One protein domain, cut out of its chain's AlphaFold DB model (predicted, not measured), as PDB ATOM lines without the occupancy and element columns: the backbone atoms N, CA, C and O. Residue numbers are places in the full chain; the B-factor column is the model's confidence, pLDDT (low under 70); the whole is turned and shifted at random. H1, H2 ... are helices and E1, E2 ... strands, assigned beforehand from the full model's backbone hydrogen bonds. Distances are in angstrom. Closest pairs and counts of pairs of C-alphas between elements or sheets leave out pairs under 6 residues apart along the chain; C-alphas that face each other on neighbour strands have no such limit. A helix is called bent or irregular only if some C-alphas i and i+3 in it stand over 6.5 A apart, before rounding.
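This is residues 32 to 40 and 47 to 207 of the 214 residues of an uncharacterized protein of Bdellovibrio bacteriovorus W (UniProt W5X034). Two five-stranded sheets are stacked face to face as a sandwich, their strands crossed at 46 degrees, and H5 lies at one end, over E10. The small hairpin of E7 and E8 packs beside H5, H1 packs on the other face of the second sheet, and H2 lies far from the body's middle. The printed part has 170 residues, with five named helices and twelve named strands in the order E1 H1 H2 E2 E3 E4 E5 H3 E6 E7 E8 E9 H4 E10 H5 E11 E12. The sheets run E1 E3 E2 E5 E10 and E4 E12 E11 E6 E9, both mixed, and the class is mixed, helices and strands. The whole is compact, with a radius of gyration of the C-alphas of 16.3 A and spans of 52 by 36 by 30 A.

Find C-alpha 32 at (188.751, 168.603, 210.304), where E1, residues 32 to 34, begins. Past the cut come H1, residues 47 to 51, and H2, residues 55 to 59, which is irregular, with C-alphas 55 and 58 7.3 A apart. Next read E2, residues 70 to 76, 20.0 A long; E3, residues 86 to 91, 16.3 A; E4, residues 95 to 99; and E5, residues 110 to 116, 20.1 A. After H3, residues 119 to 122, E6 starts at C-alpha 125, (167.798, 181.766, 195.544), and runs 23.1 A to residue 132. Then come E7, residues 137 to 139, E8, residues 142 to 144, E9, residues 151 to 153, H4, residues 155 to 161, and E10, residues 167 to 170. H5, residues 172 to 180, is 14.0 A long and irregular, with C-alphas 173 and 176 8.3 A apart. E11, residues 182 to 190, spans 26.1 A, and E12, residues 193 to 202, spans 29.6 A and ends at (171.066, 162.837, 216.129).

Begin with the first sheet, which is strongly twisted. E1 is parallel to E3, with N 33 and O 88 2.9 A apart. E2 and E3 form a hairpin, with N 74 and O 87 at 2.9 A. E5 is antiparallel to E2, with N 73 and O 114 at 2.8 A, and to E10, with N 113 and O 167 at 2.9 A. In the second sheet, E4 is parallel to E12, with N 98 and O 200 at 2.8 A; E11 and E12 form a hairpin, with N 186 and O 197 at 2.8 A. E6 is antiparallel to E11, with N 131 and O 183 at 2.8 A, and to E9, with N 130 and O 152 at 2.9 A. Between the sheets, the closest C-alphas of E2 and E12 are those of Ile 70 and Ser 197, 6.5 A. H5 is on the first sheet at a height of 6.6 A, over E10 and along the strands, at 8 degrees to E10 on the local plane. Its closest C-alphas to E8 are Tyr 178 to Phe 144, 5.7 A; E7 and E8 form a hairpin, with N 137 and O 144 at 2.8 A. H3, over E11 at a height of 7.6 A, and H4, over none of the strands at 6.8 A, lie on the same face of the second sheet. H1 lies on the opposite face, over E6 at 8.9 A, while H2 is on neither five-stranded sheet. In H1 and H4 every O i to N i+4 pair is within hydrogen-bond range; H2 has 0 of 1, with 1 of 2 O i to N i+3 pairs, H5 has 2 of 5, with 4 of 6, and H3 is too short for such a pair.

The two C-alphas farthest apart are those of Leu 59 and Val 107, 52.4 A. Residues 41 to 46 are not printed, and C-alphas 40 and 47 are 19.2 A apart across that cut. Of the links that are printed whole, none is long. The mean pLDDT of the printed part is 91.0; look for values under 70 at residues 36 to 40 and 55 to 63.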
ATOM      1  N   THR A  32     189.676 169.014 211.366       87.50
ATOM      2  CA  THR A  32     188.751 168.603 210.304       87.50
ATOM      3  C   THR A  32     188.524 167.103 210.385       87.50
ATOM      4  O   THR A  32     189.478 166.331 210.454       87.50
ATOM      5  N   GLN A  33     187.261 166.693 210.369       89.75
ATOM      6  CA  GLN A  33     186.846 165.301 210.283       89.75
ATOM      7  C   GLN A  33     186.012 165.124 209.019       89.75
ATOM      8  O   GLN A  33     185.044 165.850 208.803       89.75
ATOM      9  N   LYS A  34     186.402 164.172 208.171       86.25
ATOM     10  CA  LYS A  34     185.618 163.785 206.999       86.25
ATOM     11  C   LYS A  34     184.715 162.619 207.374       86.25
ATOM     12  O   LYS A  34     185.173 161.679 208.021       86.25
ATOM     13  N   VAL A  35     183.453 162.687 206.976       83.69
ATOM     14  CA  VAL A  35     182.515 161.569 207.089       83.69
ATOM     15  C   VAL A  35     182.469 160.876 205.731       83.69
ATOM     16  O   VAL A  35     182.054 161.474 204.747       83.69
ATOM     17  N   GLU A  36     182.942 159.632 205.656       68.88
ATOM     18  CA  GLU A  36     183.002 158.881 204.388       68.88
ATOM     19  C   GLU A  36     181.676 158.202 204.028       68.88
ATOM     20  O   GLU A  36     181.439 157.869 202.868       68.88
ATOM     21  N   LYS A  37     180.789 157.990 205.008       59.09
ATOM     22  CA  LYS A  37     179.537 157.270 204.783       59.09
ATOM     23  C   LYS A  37     178.503 158.198 204.146       59.09
ATOM     24  O   LYS A  37     178.027 159.132 204.789       59.09
ATOM     25  N   LEU A  38     178.154 157.918 202.891       55.66
ATOM     26  CA  LEU A  38     176.981 158.495 202.238       55.66
ATOM     27  C   LEU A  38     175.738 158.109 203.050       55.66
ATOM     28  O   LEU A  38     175.555 156.937 203.389       55.66
ATOM     29  N   SER A  39     174.908 159.100 203.379       52.34
ATOM     30  CA  SER A  39     173.522 158.850 203.778       52.34
ATOM     31  C   SER A  39     172.890 157.970 202.705       52.34
ATOM     32  O   SER A  39     172.989 158.310 201.525       52.34
ATOM     33  N   GLU A  40     172.249 156.867 203.100       51.16
ATOM     34  CA  GLU A  40     171.246 156.231 202.240       51.16
ATOM     35  C   GLU A  40     170.305 157.342 201.759       51.16
ATOM     36  O   GLU A  40     170.025 158.251 202.546       51.16
ATOM     37  N   LYS A  47     156.547 166.882 200.507       78.88
ATOM     38  CA  LYS A  47     156.222 168.160 201.147       78.88
ATOM     39  C   LYS A  47     157.416 169.121 201.223       78.88
ATOM     40  O   LYS A  47     157.252 170.325 201.053       78.88
ATOM     41  N   ALA A  48     158.625 168.618 201.469       81.56
ATOM     42  CA  ALA A  48     159.825 169.451 201.436       81.56
ATOM     43  C   ALA A  48     160.149 169.920 200.013       81.56
ATOM     44  O   ALA A  48     160.511 171.079 199.836       81.56
ATOM     45  N   TRP A  49     159.924 169.089 198.993       81.38
ATOM     46  CA  TRP A  49     160.066 169.509 197.594       81.38
ATOM     47  C   TRP A  49     159.040 170.552 197.143       81.38
ATOM     48  O   TRP A  49     159.349 171.368 196.273       81.38
ATOM     49  N   GLU A  50     157.833 170.527 197.700       80.81
ATOM     50  CA  GLU A  50     156.820 171.571 197.492       80.81
ATOM     51  C   GLU A  50     157.260 172.891 198.141       80.81
ATOM     52  O   GLU A  50     157.168 173.955 197.542       80.81
ATOM     53  N   MET A  51     157.835 172.839 199.346       83.88
ATOM     54  CA  MET A  51     158.344 174.038 200.025       83.88
ATOM     55  C   MET A  51     159.626 174.608 199.393       83.88
ATOM     56  O   MET A  51     159.936 175.784 199.579       83.88
ATOM     57  N   LEU A  52     160.365 173.797 198.633       78.94
ATOM     58  CA  LEU A  52     161.532 174.213 197.852       78.94
ATOM     59  C   LEU A  52     161.165 174.805 196.479       78.94
ATOM     60  O   LEU A  52     161.989 174.797 195.568       78.94
ATOM     61  N   GLU A  53     159.949 175.317 196.287       70.12
ATOM     62  CA  GLU A  53     159.568 175.975 195.036       70.12
ATOM     63  C   GLU A  53     160.439 177.212 194.742       70.12
ATOM     64  O   GLU A  53     160.332 178.268 195.374       70.12
ATOM     65  N   PHE A  54     161.316 177.058 193.748       71.25
ATOM     66  CA  PHE A  54     162.055 178.138 193.101       71.25
ATOM     67  C   PHE A  54     161.167 178.759 192.020       71.25
ATOM     68  O   PHE A  54     160.513 178.039 191.261       71.25
ATOM     69  N   LYS A  55     161.116 180.092 191.937       62.75
ATOM     70  CA  LYS A  55     160.147 180.800 191.073       62.75
ATOM     71  C   LYS A  55     160.290 180.460 189.586       62.75
ATOM     72  O   LYS A  55     159.297 180.452 188.863       62.75
ATOM     73  N   ASP A  56     161.495 180.094 189.158       63.12
ATOM     74  CA  ASP A  56     161.802 179.723 187.774       63.12
ATOM     75  C   ASP A  56     161.593 178.228 187.471       63.12
ATOM     76  O   ASP A  56     161.834 177.774 186.352       63.12
ATOM     77  N   ARG A  57     161.094 177.438 188.434       60.47
ATOM     78  CA  ARG A  57     160.847 175.991 188.278       60.47
ATOM     79  C   ARG A  57     159.926 175.675 187.096       60.47
ATOM     80  O   ARG A  57     160.123 174.665 186.428       60.47
ATOM     81  N   ALA A  58     158.966 176.552 186.799       53.88
ATOM     82  CA  ALA A  58     158.046 176.398 185.670       53.88
ATOM     83  C   ALA A  58     158.745 176.437 184.295       53.88
ATOM     84  O   ALA A  58     158.218 175.887 183.331       53.88
ATOM     85  N   LEU A  59     159.933 177.047 184.199       54.03
ATOM     86  CA  LEU A  59     160.709 177.143 182.957       54.03
ATOM     87  C   LEU A  59     161.652 175.947 182.744       54.03
ATOM     88  O   LEU A  59     162.140 175.750 181.635       54.03
ATOM     89  N   LEU A  60     161.913 175.152 183.789       55.72
ATOM     90  CA  LEU A  60     162.953 174.115 183.797       55.72
ATOM     91  C   LEU A  60     162.430 172.692 183.521       55.72
ATOM     92  O   LEU A  60     163.226 171.764 183.399       55.72
ATOM     93  N   GLY A  61     161.114 172.497 183.388       64.75
ATOM     94  CA  GLY A  61     160.524 171.177 183.136       64.75
ATOM     95  C   GLY A  61     160.831 170.160 184.248       64.75
ATOM     96  O   GLY A  61     160.695 170.455 185.434       64.75
ATOM     97  N   SER A  62     161.226 168.940 183.863       61.31
ATOM     98  CA  SER A  62     161.731 167.907 184.780       61.31
ATOM     99  C   SER A  62     163.144 168.278 185.235       61.31
ATOM    100  O   SER A  62     164.089 168.109 184.466       61.31
ATOM    101  N   PHE A  63     163.305 168.726 186.480       69.81
ATOM    102  CA  PHE A  63     164.629 168.958 187.058       69.81
ATOM    103  C   PHE A  63     165.061 167.777 187.932       69.81
ATOM    104  O   PHE A  63     164.255 167.172 188.642       69.81
ATOM    105  N   THR A  64     166.356 167.473 187.904       79.69
ATOM    106  CA  THR A  64     166.987 166.518 188.817       79.69
ATOM    107  C   THR A  64     167.890 167.303 189.765       79.69
ATOM    108  O   THR A  64     168.761 168.030 189.287       79.69
ATOM    109  N   PRO A  65     167.684 167.221 191.091       86.38
ATOM    110  CA  PRO A  65     168.535 167.922 192.041       86.38
ATOM    111  C   PRO A  65     169.969 167.387 191.976       86.38
ATOM    112  O   PRO A  65     170.195 166.178 191.901       86.38
ATOM    113  N   VAL A  66     170.941 168.294 192.035       91.00
ATOM    114  CA  VAL A  66     172.367 167.962 192.036       91.00
ATOM    115  C   VAL A  66     172.864 167.902 193.475       91.00
ATOM    116  O   VAL A  66     172.753 168.859 194.241       91.00
ATOM    117  N   MET A  67     173.436 166.766 193.861       92.56
ATOM    118  CA  MET A  67     173.915 166.566 195.227       92.56
ATOM    119  C   MET A  67     175.231 167.302 195.461       92.56
ATOM    120  O   MET A  67     176.185 167.183 194.690       92.56
ATOM    121  N   SER A  68     175.293 168.042 196.563       94.25
ATOM    122  CA  SER A  68     176.412 168.923 196.898       94.25
ATOM    123  C   SER A  68     176.921 168.675 198.313       94.25
ATOM    124  O   SER A  68     176.198 168.168 199.174       94.25
ATOM    125  N   GLU A  69     178.198 168.969 198.530       95.94
ATOM    126  CA  GLU A  69     178.849 168.830 199.832       95.94
ATOM    127  C   GLU A  69     178.428 169.965 200.769       95.94
ATOM    128  O   GLU A  69     178.103 171.073 200.335       95.94
ATOM    129  N   ILE A  70     178.473 169.690 202.067       97.25
ATOM    130  CA  ILE A  70     178.235 170.677 203.115       97.25
ATOM    131  C   ILE A  70     179.173 170.394 204.284       97.25
ATOM    132  O   ILE A  70     179.515 169.247 204.564       97.25
ATOM    133  N   SER A  71     179.634 171.437 204.966       98.19
ATOM    134  CA  SER A  71     180.369 171.279 206.220       98.19
ATOM    135  C   SER A  71     179.575 171.844 207.388       98.19
ATOM    136  O   SER A  71     178.877 172.844 207.248       98.19
ATOM    137  N   VAL A  72     179.733 171.230 208.555       98.38
ATOM    138  CA  VAL A  72     179.231 171.745 209.831       98.38
ATOM    139  C   VAL A  72     180.411 172.151 210.688       98.38
ATOM    140  O   VAL A  72     181.381 171.406 210.809       98.38
ATOM    141  N   ILE A  73     180.333 173.329 211.293       98.31
ATOM    142  CA  ILE A  73     181.341 173.827 212.220       98.31
ATOM    143  C   ILE A  73     180.731 173.899 213.607       98.31
ATOM    144  O   ILE A  73     179.744 174.599 213.826       98.31
ATOM    145  N   LEU A  74     181.349 173.193 214.546       98.38
ATOM    146  CA  LEU A  74     181.028 173.279 215.962       98.38
ATOM    147  C   LEU A  74     182.084 174.149 216.639       98.38
ATOM    148  O   LEU A  74     183.273 173.836 216.563       98.38
ATOM    149  N   THR A  75     181.653 175.226 217.296       98.06
ATOM    150  CA  THR A  75     182.550 176.145 218.014       98.06
ATOM    151  C   THR A  75     182.150 176.232 219.478       98.06
ATOM    152  O   THR A  75     181.016 176.557 219.825       98.06
ATOM    153  N   GLU A  76     183.094 175.938 220.358       97.56
ATOM    154  CA  GLU A  76     182.914 175.959 221.797       97.56
ATOM    155  C   GLU A  76     182.838 177.398 222.308       97.56
ATOM    156  O   GLU A  76     183.703 178.222 222.015       97.56
ATOM    157  N   LYS A  77     181.829 177.693 223.136       97.56
ATOM    158  CA  LYS A  77     181.766 178.959 223.877       97.56
ATOM    159  C   LYS A  77     182.222 178.798 225.323       97.56
ATOM    160  O   LYS A  77     182.914 179.661 225.857       97.56
ATOM    161  N   ASN A  78     181.807 177.717 225.982       96.62
ATOM    162  CA  ASN A  78     182.214 177.391 227.347       96.62
ATOM    163  C   ASN A  78     183.143 176.175 227.331       96.62
ATOM    164  O   ASN A  78     182.803 175.158 226.742       96.62
ATOM    165  N   LYS A  79     184.292 176.269 228.006       97.25
ATOM    166  CA  LYS A  79     185.309 175.209 228.024       97.25
ATOM    167  C   LYS A  79     184.741 173.871 228.521       97.25
ATOM    168  O   LYS A  79     184.205 173.809 229.623       97.25
ATOM    169  N   GLY A  80     184.973 172.808 227.756       96.19
ATOM    170  CA  GLY A  80     184.580 171.436 228.077       96.19
ATOM    171  C   GLY A  80     183.185 171.033 227.586       96.19
ATOM    172  O   GLY A  80     182.781 169.897 227.849       96.19
ATOM    173  N   VAL A  81     182.466 171.924 226.893       97.75
ATOM    174  CA  VAL A  81     181.158 171.629 226.278       97.75
ATOM    175  C   VAL A  81     181.312 170.803 225.016       97.75
ATOM    176  O   VAL A  81     180.455 169.973 224.725       97.75
ATOM    177  N   LEU A  82     182.406 170.995 224.279       97.69
ATOM    178  CA  LEU A  82     182.770 170.164 223.138       97.69
ATOM    179  C   LEU A  82     184.061 169.399 223.445       97.69
ATOM    180  O   LEU A  82     184.939 169.875 224.161       97.69
ATOM    181  N   LYS A  83     184.230 168.217 222.843       96.12
ATOM    182  CA  LYS A  83     185.493 167.453 222.907       96.12
ATOM    183  C   LYS A  83     186.644 168.158 222.175       96.12
ATOM    184  O   LYS A  83     187.804 167.767 222.298       96.12
ATOM    185  N   SER A  84     186.349 169.170 221.365       95.19
ATOM    186  CA  SER A  84     187.320 170.012 220.664       95.19
ATOM    187  C   SER A  84     186.777 171.436 220.583       95.19
ATOM    188  O   SER A  84     185.597 171.615 220.300       95.19
ATOM    189  N   ARG A  85     187.629 172.447 220.813       95.12
ATOM    190  CA  ARG A  85     187.199 173.860 220.860       95.12
ATOM    191  C   ARG A  85     186.553 174.336 219.565       95.12
ATOM    192  O   ARG A  85     185.616 175.119 219.599       95.12
ATOM    193  N   LYS A  86     187.075 173.878 218.433       97.00
ATOM    194  CA  LYS A  86     186.543 174.178 217.112       97.00
ATOM    195  C   LYS A  86     186.767 172.976 216.213       97.00
ATOM    196  O   LYS A  86     187.884 172.462 216.129       97.00
ATOM    197  N   LEU A  87     185.703 172.504 215.585       95.88
ATOM    198  CA  LEU A  87     185.715 171.314 214.744       95.88
ATOM    199  C   LEU A  87     184.932 171.592 213.470       95.88
ATOM    200  O   LEU A  87     183.812 172.089 213.533       95.88
ATOM    201  N   ARG A  88     185.506 171.209 212.333       97.75
ATOM    202  CA  ARG A  88     184.828 171.162 211.042       97.75
ATOM    203  C   ARG A  88     184.534 169.713 210.675       97.75
ATOM    204  O   ARG A  88     185.446 168.897 210.570       97.75
ATOM    205  N   ILE A  89     183.269 169.412 210.439       97.56
ATOM    206  CA  ILE A  89     182.781 168.116 209.981       97.56
ATOM    207  C   ILE A  89     182.416 168.283 208.508       97.56
ATOM    208  O   ILE A  89     181.454 168.974 208.188       97.56
ATOM    209  N   ALA A  90     183.211 167.703 207.613       97.25
ATOM    210  CA  ALA A  90     182.945 167.722 206.180       97.25
ATOM    211  C   ALA A  90     182.071 166.518 205.811       97.25
ATOM    212  O   ALA A  90     182.491 165.369 205.990       97.25
ATOM    213  N   LEU A  91     180.865 166.796 205.315       95.81
ATOM    214  CA  LEU A  91     179.918 165.794 204.841       95.81
ATOM    215  C   LEU A  91     180.030 165.657 203.312       95.81
ATOM    216  O   LEU A  91     180.300 166.649 202.628       95.81
ATOM    217  N   PRO A  92     179.836 164.441 202.772       94.00
ATOM    218  CA  PRO A  92     179.981 164.173 201.347       94.00
ATOM    219  C   PRO A  92     178.842 164.810 200.539       94.00
ATOM    220  O   PRO A  92     177.960 165.484 201.077       94.00
ATOM    221  N   LYS A  93     178.842 164.597 199.218       93.38
ATOM    222  CA  LYS A  93     177.750 165.051 198.350       93.38
ATOM    223  C   LYS A  93     176.415 164.489 198.829       93.38
ATOM    224  O   LYS A  93     176.281 163.292 199.050       93.38
ATOM    225  N   GLY A  94     175.441 165.381 198.966       90.38
ATOM    226  CA  GLY A  94     174.129 165.073 199.520       90.38
ATOM    227  C   GLY A  94     174.070 165.154 201.044       90.38
ATOM    228  O   GLY A  94     172.981 165.176 201.605       90.38
ATOM    229  N   GLY A  95     175.214 165.305 201.707       94.25
ATOM    230  CA  GLY A  95     175.310 165.530 203.136       94.25
ATOM    231  C   GLY A  95     175.314 164.236 203.946       94.25
ATOM    232  O   GLY A  95     175.877 163.228 203.519       94.25
ATOM    233  N   GLY A  96     174.751 164.266 205.155       93.62
ATOM    234  CA  GLY A  96     174.817 163.113 206.051       93.62
ATOM    235  C   GLY A  96     174.320 163.357 207.468       93.62
ATOM    236  O   GLY A  96     173.670 164.359 207.772       93.62
ATOM    237  N   GLU A  97     174.637 162.403 208.338       95.56
ATOM    238  CA  GLU A  97     174.250 162.425 209.743       95.56
ATOM    239  C   GLU A  97     175.430 162.798 210.642       95.56
ATOM    240  O   GLU A  97     176.557 162.340 210.450       95.56
ATOM    241  N   ILE A  98     175.147 163.590 211.670       96.75
ATOM    242  CA  ILE A  98     176.073 163.954 212.734       96.75
ATOM    243  C   ILE A  98     175.495 163.433 214.042       96.75
ATOM    244  O   ILE A  98     174.425 163.860 214.477       96.75
ATOM    245  N   ASP A  99     176.219 162.513 214.671       97.38
ATOM    246  CA  ASP A  99     175.910 162.048 216.016       97.38
ATOM    247  C   ASP A  99     176.565 162.965 217.052       97.38
ATOM    248  O   ASP A  99     177.783 162.978 217.216       97.38
ATOM    249  N   LEU A 100     175.760 163.765 217.747       97.56
ATOM    250  CA  LEU A 100     176.231 164.739 218.729       97.56
ATOM    251  C   LEU A 100     176.993 164.080 219.886       97.56
ATOM    252  O   LEU A 100     177.915 164.700 220.421       97.56
ATOM    253  N   ALA A 101     176.705 162.820 220.224       96.62
ATOM    254  CA  ALA A 101     177.425 162.093 221.271       96.62
ATOM    255  C   ALA A 101     178.935 161.964 220.983       96.62
ATOM    256  O   ALA A 101     179.761 161.892 221.905       96.62
ATOM    257  N   ASP A 102     179.325 162.000 219.709       96.81
ATOM    258  CA  ASP A 102     180.726 161.944 219.304       96.81
ATOM    259  C   ASP A 102     181.471 163.253 219.588       96.81
ATOM    260  O   ASP A 102     182.692 163.222 219.752       96.81
ATOM    261  N   TYR A 103     180.761 164.371 219.760       97.00
ATOM    262  CA  TYR A 103     181.344 165.716 219.796       97.00
ATOM    263  C   TYR A 103     181.091 166.483 221.092       97.00
ATOM    264  O   TYR A 103     181.922 167.312 221.469       97.00
ATOM    265  N   ILE A 104     179.987 166.207 221.787       96.69
ATOM    266  CA  ILE A 104     179.664 166.839 223.068       96.69
ATOM    267  C   ILE A 104     180.633 166.350 224.158       96.69
ATOM    268  O   ILE A 104     180.955 165.165 224.262       96.69
ATOM    269  N   GLY A 105     181.154 167.296 224.935       95.56
ATOM    270  CA  GLY A 105     182.037 167.066 226.074       95.56
ATOM    271  C   GLY A 105     181.276 166.757 227.366       95.56
ATOM    272  O   GLY A 105     180.061 166.585 227.378       95.56
ATOM    273  N   ALA A 106     182.005 166.676 228.480       94.44
ATOM    274  CA  ALA A 106     181.432 166.299 229.776       94.44
ATOM    275  C   ALA A 106     180.797 167.473 230.544       94.44
ATOM    276  O   ALA A 106     180.083 167.249 231.521       94.44
ATOM    277  N   VAL A 107     181.084 168.721 230.157       96.81
ATOM    278  CA  VAL A 107     180.643 169.911 230.896       96.81
ATOM    279  C   VAL A 107     179.415 170.524 230.216       96.81
ATOM    280  O   VAL A 107     179.464 170.797 229.018       96.81
ATOM    281  N   PRO A 108     178.317 170.798 230.945       96.50
ATOM    282  CA  PRO A 108     177.187 171.534 230.389       96.50
ATOM    283  C   PRO A 108     177.546 172.981 230.029       96.50
ATOM    284  O   PRO A 108     178.309 173.643 230.733       96.50
ATOM    285  N   GLY A 109     176.957 173.517 228.961       97.75
ATOM    286  CA  GLY A 109     177.178 174.903 228.565       97.75
ATOM    287  C   GLY A 109     176.794 175.194 227.123       97.75
ATOM    288  O   GLY A 109     175.966 174.510 226.531       97.75
ATOM    289  N   THR A 110     177.353 176.269 226.573       98.44
ATOM    290  CA  THR A 110     176.990 176.796 225.254       98.44
ATOM    291  C   THR A 110     178.038 176.446 224.205       98.44
ATOM    292  O   THR A 110     179.244 176.508 224.461       98.44
ATOM    293  N   TYR A 111     177.562 176.156 223.001       98.44
ATOM    294  CA  TYR A 111     178.364 176.069 221.787       98.44
ATOM    295  C   TYR A 111     177.562 176.627 220.605       98.44
ATOM    296  O   TYR A 111     176.376 176.949 220.734       98.44
ATOM    297  N   PHE A 112     178.228 176.788 219.471       98.50
ATOM    298  CA  PHE A 112     177.626 177.253 218.234       98.50
ATOM    299  C   PHE A 112     177.694 176.175 217.160       98.50
ATOM    300  O   PHE A 112     178.678 175.438 217.081       98.50
ATOM    301  N   VAL A 113     176.653 176.124 216.331       98.56
ATOM    302  CA  VAL A 113     176.567 175.280 215.139       98.56
ATOM    303  C   VAL A 113     176.468 176.180 213.921       98.56
ATOM    304  O   VAL A 113     175.467 176.874 213.745       98.56
ATOM    305  N   ASN A 114     177.493 176.171 213.079       98.19
ATOM    306  CA  ASN A 114     177.483 176.879 211.808       98.19
ATOM    307  C   ASN A 114     177.524 175.886 210.639       98.19
ATOM    308  O   ASN A 114     177.967 174.747 210.788       98.19
ATOM    309  N   PHE A 115     177.061 176.327 209.477       98.12
ATOM    310  CA  PHE A 115     177.070 175.564 208.240       98.12
ATOM    311  C   PHE A 115     177.933 176.295 207.221       98.12
ATOM    312  O   PHE A 115     177.836 177.507 207.069       98.12
ATOM    313  N   GLU A 116     178.743 175.556 206.480       97.25
ATOM    314  CA  GLU A 116     179.399 176.067 205.285       97.25
ATOM    315  C   GLU A 116     178.872 175.310 204.078       97.25
ATOM    316  O   GLU A 116     179.149 174.122 203.890       97.25
ATOM    317  N   TYR A 117     178.105 176.022 203.262       96.88
ATOM    318  CA  TYR A 117     177.480 175.484 202.069       96.88
ATOM    319  C   TYR A 117     177.863 176.346 200.866       96.88
ATOM    320  O   TYR A 117     177.253 177.383 200.603       96.88
ATOM    321  N   ALA A 118     178.918 175.931 200.161       95.94
ATOM    322  CA  ALA A 118     179.519 176.693 199.063       95.94
ATOM    323  C   ALA A 118     178.516 177.149 197.979       95.94
ATOM    324  O   ALA A 118     178.616 178.302 197.553       95.94
ATOM    325  N   PRO A 119     177.493 176.352 197.592       95.25
ATOM    326  CA  PRO A 119     176.494 176.784 196.612       95.25
ATOM    327  C   PRO A 119     175.698 178.035 197.004       95.25
ATOM    328  O   PRO A 119     175.041 178.624 196.151       95.25
ATOM    329  N   PHE A 120     175.724 178.474 198.266       95.31
ATOM    330  CA  PHE A 120     175.110 179.738 198.675       95.31
ATOM    331  C   PHE A 120     175.916 180.975 198.289       95.31
ATOM    332  O   PHE A 120     175.358 182.067 198.346       95.31
ATOM    333  N   VAL A 121     177.189 180.867 197.916       91.12
ATOM    334  CA  VAL A 121     177.993 182.049 197.567       91.12
ATOM    335  C   VAL A 121     177.514 182.659 196.247       91.12
ATOM    336  O   VAL A 121     177.273 183.860 196.178       91.12
ATOM    337  N   GLU A 122     177.302 181.825 195.231       86.69
ATOM    338  CA  GLU A 122     176.993 182.259 193.858       86.69
ATOM    339  C   GLU A 122     175.492 182.269 193.534       86.69
ATOM    340  O   GLU A 122     175.069 182.679 192.453       86.69
ATOM    341  N   SER A 123     174.668 181.810 194.472       88.00
ATOM    342  CA  SER A 123     173.248 181.592 194.234       88.00
ATOM    343  C   SER A 123     172.378 182.820 194.450       88.00
ATOM    344  O   SER A 123     172.547 183.583 195.410       88.00
ATOM    345  N   LYS A 124     171.378 182.940 193.572       82.81
ATOM    346  CA  LYS A 124     170.320 183.954 193.636       82.81
ATOM    347  C   LYS A 124     169.199 183.567 194.599       82.81
ATOM    348  O   LYS A 124     168.660 184.438 195.277       82.81
ATOM    349  N   GLU A 125     168.866 182.280 194.685       90.38
ATOM    350  CA  GLU A 125     167.798 181.766 195.544       90.38
ATOM    351  C   GLU A 125     168.346 180.701 196.498       90.38
ATOM    352  O   GLU A 125     168.855 179.658 196.084       90.38
ATOM    353  N   LYS A 126     168.234 180.977 197.801       94.19
ATOM    354  CA  LYS A 126     168.757 180.141 198.887       94.19
ATOM    355  C   LYS A 126     167.602 179.712 199.777       94.19
ATOM    356  O   LYS A 126     166.810 180.553 200.212       94.19
ATOM    357  N   ARG A 127     167.521 178.418 200.064       95.56
ATOM    358  CA  ARG A 127     166.508 177.832 200.938       95.56
ATOM    359  C   ARG A 127     167.161 176.946 201.986       95.56
ATOM    360  O   ARG A 127     168.064 176.169 201.678       95.56
ATOM    361  N   VAL A 128     166.679 177.070 203.217       96.62
ATOM    362  CA  VAL A 128     166.987 176.163 204.320       96.62
ATOM    363  C   VAL A 128     165.677 175.755 204.972       96.62
ATOM    364  O   VAL A 128     165.008 176.570 205.609       96.62
ATOM    365  N   LEU A 129     165.319 174.486 204.819       96.62
ATOM    366  CA  LEU A 129     164.205 173.885 205.539       96.62
ATOM    367  C   LEU A 129     164.735 173.114 206.745       96.62
ATOM    368  O   LEU A 129     165.846 172.589 206.715       96.62
ATOM    369  N   PHE A 130     163.931 173.019 207.796       96.44
ATOM    370  CA  PHE A 130     164.230 172.195 208.960       96.44
ATOM    371  C   PHE A 130     163.052 171.302 209.299       96.44
ATOM    372  O   PHE A 130     161.927 171.776 209.454       96.44
ATOM    373  N   GLN A 131     163.335 170.011 209.416       95.25
ATOM    374  CA  GLN A 131     162.409 169.000 209.883       95.25
ATOM    375  C   GLN A 131     162.827 168.545 211.278       95.25
ATOM    376  O   GLN A 131     163.843 167.873 211.445       95.25
ATOM    377  N   SER A 132     162.033 168.901 212.284       95.44
ATOM    378  CA  SER A 132     162.309 168.537 213.675       95.44
ATOM    379  C   SER A 132     162.094 167.044 213.913       95.44
ATOM    380  O   SER A 132     161.064 166.482 213.529       95.44
ATOM    381  N   ALA A 133     163.043 166.405 214.597       95.69
ATOM    382  CA  ALA A 133     162.931 165.010 215.027       95.69
ATOM    383  C   ALA A 133     162.568 164.863 216.517       95.69
ATOM    384  O   ALA A 133     162.522 163.745 217.033       95.69
ATOM    385  N   LEU A 134     162.306 165.980 217.206       95.50
ATOM    386  CA  LEU A 134     161.976 166.022 218.629       95.50
ATOM    387  C   LEU A 134     160.573 166.590 218.879       95.50
ATOM    388  O   LEU A 134     160.091 167.422 218.099       95.50
ATOM    389  N   PRO A 135     159.904 166.164 219.967       95.75
ATOM    390  CA  PRO A 135     158.626 166.731 220.357       95.75
ATOM    391  C   PRO A 135     158.810 168.169 220.844       95.75
ATOM    392  O   PRO A 135     159.907 168.597 221.208       95.75
ATOM    393  N   THR A 136     157.709 168.910 220.893       95.81
ATOM    394  CA  THR A 136     157.682 170.180 221.615       95.81
ATOM    395  C   THR A 136     157.603 169.896 223.110       95.81
ATOM    396  O   THR A 136     156.758 169.120 223.555       95.81
ATOM    397  N   VAL A 137     158.467 170.535 223.891       94.50
ATOM    398  CA  VAL A 137     158.516 170.407 225.351       94.50
ATOM    399  C   VAL A 137     158.572 171.779 226.003       94.50
ATOM    400  O   VAL A 137     159.033 172.745 225.403       94.50
ATOM    401  N   THR A 138     158.128 171.871 227.253       94.94
ATOM    402  CA  THR A 138     158.287 173.090 228.053       94.94
ATOM    403  C   THR A 138     159.392 172.889 229.083       94.94
ATOM    404  O   THR A 138     159.303 171.986 229.908       94.94
ATOM    405  N   ILE A 139     160.412 173.745 229.050       91.19
ATOM    406  CA  ILE A 139     161.534 173.765 229.997       91.19
ATOM    407  C   ILE A 139     161.638 175.191 230.538       91.19
ATOM    408  O   ILE A 139     161.720 176.140 229.759       91.19
ATOM    409  N   ASP A 140     161.605 175.365 231.860       92.25
ATOM    410  CA  ASP A 140     161.597 176.680 232.527       92.25
ATOM    411  C   ASP A 140     160.571 177.661 231.936       92.25
ATOM    412  O   ASP A 140     160.891 178.806 231.609       92.25
ATOM    413  N   GLN A 141     159.332 177.192 231.756       93.94
ATOM    414  CA  GLN A 141     158.213 177.978 231.207       93.94
ATOM    415  C   GLN A 141     158.419 178.453 229.757       93.94
ATOM    416  O   GLN A 141     157.660 179.284 229.260       93.94
ATOM    417  N   LYS A 142     159.423 177.922 229.048       92.81
ATOM    418  CA  LYS A 142     159.670 178.201 227.632       92.81
ATOM    419  C   LYS A 142     159.468 176.945 226.803       92.81
ATOM    420  O   LYS A 142     159.895 175.864 227.195       92.81
ATOM    421  N   SER A 143     158.837 177.114 225.649       92.94
ATOM    422  CA  SER A 143     158.653 176.039 224.682       92.94
ATOM    423  C   SER A 143     159.929 175.829 223.863       92.94
ATOM    424  O   SER A 143     160.508 176.792 223.355       92.94
ATOM    425  N   PHE A 144     160.358 174.577 223.740       93.06
ATOM    426  CA  PHE A 144     161.488 174.122 222.934       93.06
ATOM    427  C   PHE A 144     161.031 173.001 221.998       93.06
ATOM    428  O   PHE A 144     160.125 172.246 222.338       93.06
ATOM    429  N   GLY A 145     161.679 172.870 220.839       90.62
ATOM    430  CA  GLY A 145     161.297 171.894 219.817       90.62
ATOM    431  C   GLY A 145     160.131 172.365 218.948       90.62
ATOM    432  O   GLY A 145     159.203 173.028 219.411       90.62
ATOM    433  N   ALA A 146     160.170 172.006 217.665       92.12
ATOM    434  CA  ALA A 146     159.109 172.349 216.712       92.12
ATOM    435  C   ALA A 146     157.999 171.283 216.632       92.12
ATOM    436  O   ALA A 146     157.003 171.485 215.939       92.12
ATOM    437  N   GLY A 147     158.159 170.152 217.325       93.94
ATOM    438  CA  GLY A 147     157.250 169.012 217.245       93.94
ATOM    439  C   GLY A 147     157.733 167.949 216.260       93.94
ATOM    440  O   GLY A 147     158.552 168.207 215.376       93.94
ATOM    441  N   CYS A 148     157.239 166.725 216.442       93.25
ATOM    442  CA  CYS A 148     157.680 165.559 215.686       93.25
ATOM    443  C   CYS A 148     157.345 165.684 214.198       93.25
ATOM    444  O   CYS A 148     156.177 165.794 213.832       93.25
ATOM    445  N   GLY A 149     158.363 165.633 213.337       91.69
ATOM    446  CA  GLY A 149     158.198 165.688 211.886       91.69
ATOM    447  C   GLY A 149     157.757 167.054 211.356       91.69
ATOM    448  O   GLY A 149     157.512 167.179 210.154       91.69
ATOM    449  N   THR A 150     157.664 168.075 212.215       93.69
ATOM    450  CA  THR A 150     157.306 169.432 211.807       93.69
ATOM    451  C   THR A 150     158.366 169.967 210.859       93.69
ATOM    452  O   THR A 150     159.532 170.092 211.229       93.69
ATOM    453  N   LEU A 151     157.933 170.303 209.645       94.25
ATOM    454  CA  LEU A 151     158.750 170.919 208.611       94.25
ATOM    455  C   LEU A 151     158.528 172.433 208.616       94.25
ATOM    456  O   LEU A 151     157.388 172.896 208.649       94.25
ATOM    457  N   SER A 152     159.605 173.210 208.603       94.50
ATOM    458  CA  SER A 152     159.570 174.675 208.649       94.50
ATOM    459  C   SER A 152     160.585 175.279 207.689       94.50
ATOM    460  O   SER A 152     161.708 174.791 207.587       94.50
ATOM    461  N   ASP A 153     160.209 176.372 207.024       95.06
ATOM    462  CA  ASP A 153     161.171 177.225 206.328       95.06
ATOM    463  C   ASP A 153     161.875 178.117 207.356       95.06
ATOM    464  O   ASP A 153     161.245 178.928 208.039       95.06
ATOM    465  N   ILE A 154     163.188 177.939 207.487       96.50
ATOM    466  CA  ILE A 154     164.032 178.713 208.401       96.50
ATOM    467  C   ILE A 154     165.109 179.506 207.658       96.50
ATOM    468  O   ILE A 154     166.043 180.008 208.290       96.50
ATOM    469  N   SER A 155     164.964 179.664 206.336       96.06
ATOM    470  CA  SER A 155     165.946 180.275 205.435       96.06
ATOM    471  C   SER A 155     166.442 181.617 205.959       96.06
ATOM    472  O   SER A 155     167.631 181.777 206.217       96.06
ATOM    473  N   SER A 156     165.536 182.571 206.202       95.00
ATOM    474  CA  SER A 156     165.905 183.926 206.633       95.00
ATOM    475  C   SER A 156     166.704 183.929 207.933       95.00
ATOM    476  O   SER A 156     167.654 184.691 208.078       95.00
ATOM    477  N   LYS A 157     166.342 183.061 208.884       95.62
ATOM    478  CA  LYS A 157     166.996 183.012 210.192       95.62
ATOM    479  C   LYS A 157     168.360 182.337 210.109       95.62
ATOM    480  O   LYS A 157     169.326 182.866 210.646       95.62
ATOM    481  N   VAL A 158     168.453 181.193 209.431       95.75
ATOM    482  CA  VAL A 158     169.713 180.450 209.307       95.75
ATOM    483  C   VAL A 158     170.721 181.209 208.457       95.75
ATOM    484  O   VAL A 158     171.870 181.306 208.861       95.75
ATOM    485  N   LEU A 159     170.304 181.815 207.343       95.25
ATOM    486  CA  LEU A 159     171.210 182.575 206.480       95.25
ATOM    487  C   LEU A 159     171.832 183.780 207.200       95.25
ATOM    488  O   LEU A 159     172.995 184.083 206.956       95.25
ATOM    489  N   VAL A 160     171.089 184.437 208.099       95.94
ATOM    490  CA  VAL A 160     171.635 185.504 208.956       95.94
ATOM    491  C   VAL A 160     172.608 184.930 209.985       95.94
ATOM    492  O   VAL A 160     173.708 185.447 210.134       95.94
ATOM    493  N   LEU A 161     172.243 183.837 210.663       95.12
ATOM    494  CA  LEU A 161     173.111 183.209 211.666       95.12
ATOM    495  C   LEU A 161     174.405 182.646 211.058       95.12
ATOM    496  O   LEU A 161     175.441 182.687 211.709       95.12
ATOM    497  N   MET A 162     174.363 182.169 209.810       94.12
ATOM    498  CA  MET A 162     175.533 181.666 209.081       94.12
ATOM    499  C   MET A 162     176.570 182.752 208.763       94.12
ATOM    500  O   MET A 162     177.728 182.423 208.520       94.12
ATOM    501  N   GLN A 163     176.172 184.028 208.753       92.81
ATOM    502  CA  GLN A 163     177.082 185.164 208.555       92.81
ATOM    503  C   GLN A 163     177.802 185.588 209.847       92.81
ATOM    504  O   GLN A 163     178.701 186.424 209.789       92.81
ATOM    505  N   ASP A 164     177.408 185.025 210.991       94.00
ATOM    506  CA  ASP A 164     177.959 185.293 212.323       94.00
ATOM    507  C   ASP A 164     178.540 183.989 212.923       94.00
ATOM    508  O   ASP A 164     179.022 183.116 212.196       94.00
ATOM    509  N   ASP A 165     178.486 183.815 214.245       92.62
ATOM    510  CA  ASP A 165     178.966 182.616 214.943       92.62
ATOM    511  C   ASP A 165     178.136 181.337 214.666       92.62
ATOM    512  O   ASP A 165     178.570 180.235 215.009       92.62
ATOM    513  N   GLY A 166     176.953 181.444 214.050       96.56
ATOM    514  CA  GLY A 166     176.028 180.332 213.811       96.56
ATOM    515  C   GLY A 166     174.885 180.226 214.829       96.56
ATOM    516  O   GLY A 166     174.568 181.144 215.588       96.56
ATOM    517  N   ILE A 167     174.213 179.074 214.850       97.81
ATOM    518  CA  ILE A 167     173.114 178.782 215.775       97.81
ATOM    519  C   ILE A 167     173.687 178.553 217.174       97.81
ATOM    520  O   ILE A 167     174.368 177.560 217.429       97.81
ATOM    521  N   LYS A 168     173.376 179.453 218.108       97.81
ATOM    522  CA  LYS A 168     173.740 179.298 219.520       97.81
ATOM    523  C   LYS A 168     172.842 178.268 220.205       97.81
ATOM    524  O   LYS A 168     171.634 178.477 220.311       97.81
ATOM    525  N   VAL A 169     173.445 177.224 220.759       97.56
ATOM    526  CA  VAL A 169     172.756 176.127 221.454       97.56
ATOM    527  C   VAL A 169     173.365 175.871 222.830       97.56
ATOM    528  O   VAL A 169     174.478 176.311 223.122       97.56
ATOM    529  N   ASN A 170     172.621 175.208 223.716       97.31
ATOM    530  CA  ASN A 170     173.047 174.970 225.093       97.31
ATOM    531  C   ASN A 170     172.730 173.537 225.529       97.31
ATOM    532  O   ASN A 170     171.588 173.116 225.414       97.31
ATOM    533  N   THR A 171     173.714 172.815 226.059       96.94
ATOM    534  CA  THR A 171     173.572 171.403 226.453       96.94
ATOM    535  C   THR A 171     172.869 171.198 227.796       96.94
ATOM    536  O   THR A 171     172.497 170.077 228.128       96.94
ATOM    537  N   THR A 172     172.670 172.253 228.593       94.94
ATOM    538  CA  THR A 172     171.979 172.151 229.889       94.94
ATOM    539  C   THR A 172     170.535 171.740 229.654       94.94
ATOM    540  O   THR A 172     169.840 172.400 228.875       94.94
ATOM    541  N   GLY A 173     170.067 170.702 230.351       91.75
ATOM    542  CA  GLY A 173     168.710 170.176 230.173       91.75
ATOM    543  C   GLY A 173     168.416 169.799 228.719       91.75
ATOM    544  O   GLY A 173     167.305 170.033 228.251       91.75
ATOM    545  N   GLU A 174     169.449 169.361 227.984       94.62
ATOM    546  CA  GLU A 174     169.345 168.827 226.622       94.62
ATOM    547  C   GLU A 174     168.715 169.804 225.611       94.62
ATOM    548  O   GLU A 174     168.220 169.407 224.556       94.62
ATOM    549  N   ARG A 175     168.734 171.110 225.914       95.75
ATOM    550  CA  ARG A 175     168.097 172.152 225.091       95.75
ATOM    551  C   ARG A 175     168.677 172.225 223.685       95.75
ATOM    552  O   ARG A 175     167.970 172.628 222.769       95.75
ATOM    553  N   ASP A 176     169.942 171.863 223.508       96.94
ATOM    554  CA  ASP A 176     170.583 171.790 222.205       96.94
ATOM    555  C   ASP A 176     169.857 170.796 221.300       96.94
ATOM    556  O   ASP A 176     169.478 171.172 220.192       96.94
ATOM    557  N   LEU A 177     169.536 169.600 221.803       96.81
ATOM    558  CA  LEU A 177     168.789 168.595 221.045       96.81
ATOM    559  C   LEU A 177     167.449 169.146 220.548       96.81
ATOM    560  O   LEU A 177     167.128 168.996 219.376       96.81
ATOM    561  N   TYR A 178     166.697 169.858 221.385       96.69
ATOM    562  CA  TYR A 178     165.407 170.433 220.980       96.69
ATOM    563  C   TYR A 178     165.514 171.592 219.980       96.69
ATOM    564  O   TYR A 178     164.510 171.971 219.378       96.69
ATOM    565  N   VAL A 179     166.695 172.193 219.814       95.81
ATOM    566  CA  VAL A 179     166.903 173.298 218.868       95.81
ATOM    567  C   VAL A 179     167.383 172.794 217.510       95.81
ATOM    568  O   VAL A 179     166.926 173.315 216.495       95.81
ATOM    569  N   ILE A 180     168.295 171.817 217.477       97.38
ATOM    570  CA  ILE A 180     168.942 171.370 216.227       97.38
ATOM    571  C   ILE A 180     168.673 169.909 215.870       97.38
ATOM    572  O   ILE A 180     168.990 169.500 214.759       97.38
ATOM    573  N   GLY A 181     168.113 169.107 216.774       97.00
ATOM    574  CA  GLY A 181     167.862 167.693 216.521       97.00
ATOM    575  C   GLY A 181     166.791 167.494 215.448       97.00
ATOM    576  O   GLY A 181     165.639 167.914 215.587       97.00
ATOM    577  N   GLY A 182     167.184 166.847 214.355       95.81
ATOM    578  CA  GLY A 182     166.398 166.777 213.129       95.81
ATOM    579  C   GLY A 182     167.246 167.018 211.890       95.81
ATOM    580  O   GLY A 182     168.475 166.976 211.951       95.81
ATOM    581  N   THR A 183     166.583 167.262 210.765       96.25
ATOM    582  CA  THR A 183     167.220 167.377 209.451       96.25
ATOM    583  C   THR A 183     167.098 168.792 208.915       96.25
ATOM    584  O   THR A 183     165.998 169.316 208.745       96.25
ATOM    585  N   PHE A 184     168.238 169.404 208.613       97.25
ATOM    586  CA  PHE A 184     168.339 170.633 207.840       97.25
ATOM    587  C   PHE A 184     168.515 170.271 206.368       97.25
ATOM    588  O   PHE A 184     169.427 169.522 206.028       97.25
ATOM    589  N   LEU A 185     167.672 170.818 205.499       96.38
ATOM    590  CA  LEU A 185     167.759 170.658 204.054       96.38
ATOM    591  C   LEU A 185     168.158 171.989 203.428       96.38
ATOM    592  O   LEU A 185     167.430 172.976 203.533       96.38
ATOM    593  N   PHE A 186     169.306 171.999 202.766       96.19
ATOM    594  CA  PHE A 186     169.865 173.150 202.075       96.19
ATOM    595  C   PHE A 186     169.610 172.993 200.586       96.19
ATOM    596  O   PHE A 186     169.903 171.942 200.019       96.19
ATOM    597  N   ALA A 187     169.077 174.036 199.956       94.81
ATOM    598  CA  ALA A 187     168.863 174.061 198.520       94.81
ATOM    599  C   ALA A 187     169.228 175.424 197.939       94.81
ATOM    600  O   ALA A 187     168.933 176.471 198.522       94.81
ATOM    601  N   SER A 188     169.880 175.402 196.786       94.25
ATOM    602  CA  SER A 188     170.431 176.584 196.144       94.25
ATOM    603  C   SER A 188     170.276 176.503 194.635       94.25
ATOM    604  O   SER A 188     170.602 175.473 194.051       94.25
ATOM    605  N   GLN A 189     169.831 177.584 193.996       91.00
ATOM    606  CA  GLN A 189     169.792 177.662 192.538       91.00
ATOM    607  C   GLN A 189     171.066 178.322 191.992       91.00
ATOM    608  O   GLN A 189     171.291 179.520 192.187       91.00
ATOM    609  N   VAL A 190     171.884 177.545 191.275       90.06
ATOM    610  CA  VAL A 190     173.101 178.019 190.596       90.06
ATOM    611  C   VAL A 190     172.948 177.756 189.100       90.06
ATOM    612  O   VAL A 190     172.917 176.615 188.646       90.06
ATOM    613  N   GLY A 191     172.796 178.826 188.316       86.94
ATOM    614  CA  GLY A 191     172.434 178.704 186.902       86.94
ATOM    615  C   GLY A 191     171.073 178.016 186.729       86.94
ATOM    616  O   GLY A 191     170.064 178.496 187.249       86.94
ATOM    617  N   SER A 192     171.053 176.903 185.994       84.69
ATOM    618  CA  SER A 192     169.870 176.051 185.794       84.69
ATOM    619  C   SER A 192     169.785 174.876 186.771       84.69
ATOM    620  O   SER A 192     168.827 174.109 186.714       84.69
ATOM    621  N   GLU A 193     170.784 174.694 187.634       88.06
ATOM    622  CA  GLU A 193     170.851 173.565 188.554       88.06
ATOM    623  C   GLU A 193     170.312 173.949 189.931       88.06
ATOM    624  O   GLU A 193     170.569 175.041 190.448       88.06
ATOM    625  N   ILE A 194     169.586 173.016 190.547       89.31
ATOM    626  CA  ILE A 194     169.210 173.092 191.957       89.31
ATOM    627  C   ILE A 194     170.152 172.163 192.710       89.31
ATOM    628  O   ILE A 194     170.035 170.939 192.622       89.31
ATOM    629  N   LEU A 195     171.098 172.753 193.433       92.81
ATOM    630  CA  LEU A 195     172.017 172.018 194.282       92.81
ATOM    631  C   LEU A 195     171.372 171.811 195.641       92.81
ATOM    632  O   LEU A 195     170.804 172.748 196.204       92.81
ATOM    633  N   VAL A 196     171.472 170.592 196.165       93.88
ATOM    634  CA  VAL A 196     170.911 170.240 197.470       93.88
ATOM    635  C   VAL A 196     171.909 169.486 198.339       93.88
ATOM    636  O   VAL A 196     172.812 168.801 197.843       93.88
ATOM    637  N   SER A 197     171.755 169.631 199.649       95.69
ATOM    638  CA  SER A 197     172.477 168.865 200.664       95.69
ATOM    639  C   SER A 197     171.656 168.808 201.949       95.69
ATOM    640  O   SER A 197     170.842 169.701 202.192       95.69
ATOM    641  N   GLN A 198     171.866 167.794 202.786       95.50
ATOM    642  CA  GLN A 198     171.186 167.693 204.076       95.50
ATOM    643  C   GLN A 198     172.138 167.455 205.248       95.50
ATOM    644  O   GLN A 198     173.179 166.816 205.121       95.50
ATOM    645  N   VAL A 199     171.752 167.928 206.426       97.06
ATOM    646  CA  VAL A 199     172.445 167.634 207.681       97.06
ATOM    647  C   VAL A 199     171.430 167.143 208.689       97.06
ATOM    648  O   VAL A 199     170.554 167.903 209.096       97.06
ATOM    649  N   THR A 200     171.569 165.897 209.125       96.62
ATOM    650  CA  THR A 200     170.744 165.341 210.199       96.62
ATOM    651  C   THR A 200     171.540 165.297 211.493       96.62
ATOM    652  O   THR A 200     172.545 164.597 211.575       96.62
ATOM    653  N   PHE A 201     171.082 166.003 212.522       97.31
ATOM    654  CA  PHE A 201     171.627 165.869 213.869       97.31
ATOM    655  C   PHE A 201     170.843 164.824 214.653       97.31
ATOM    656  O   PHE A 201     169.619 164.912 214.786       97.31
ATOM    657  N   LYS A 202     171.573 163.863 215.215       96.12
ATOM    658  CA  LYS A 202     171.066 162.837 216.129       96.12
ATOM    659  C   LYS A 202     171.948 162.759 217.369       96.12
ATOM    660  O   LYS A 202     173.008 163.374 217.419       96.12
ATOM    661  N   ASP A 203     171.525 161.980 218.353       96.31
ATOM    662  CA  ASP A 203     172.362 161.645 219.502       96.31
ATOM    663  C   ASP A 203     172.142 160.182 219.901       96.31
ATOM    664  O   ASP A 203     171.060 159.808 220.361       96.31
ATOM    665  N   SER A 204     173.149 159.329 219.690       95.06
ATOM    666  CA  SER A 204     173.029 157.892 219.977       95.06
ATOM    667  C   SER A 204     172.986 157.548 221.462       95.06
ATOM    668  O   SER A 204     172.505 156.464 221.798       95.06
ATOM    669  N   GLN A 205     173.446 158.438 222.342       94.56
ATOM    670  CA  GLN A 205     173.416 158.248 223.796       94.56
ATOM    671  C   GLN A 205     172.112 158.766 224.413       94.56
ATOM    672  O   GLN A 205     171.767 158.416 225.540       94.56
ATOM    673  N   ARG A 206     171.382 159.608 223.676       93.75
ATOM    674  CA  ARG A 206     170.177 160.309 224.126       93.75
ATOM    675  C   ARG A 206     169.011 160.090 223.155       93.75
ATOM    676  O   ARG A 206     168.268 161.012 222.821       93.75
ATOM    677  N   LYS A 207     168.830 158.848 222.693       93.50
ATOM    678  CA  LYS A 207     167.784 158.482 221.718       93.50
ATOM    679  C   LYS A 207     166.371 158.732 222.236       93.50
ATOM    680  O   LYS A 207     165.512 159.111 221.450       93.50
TER     681      LYS A 207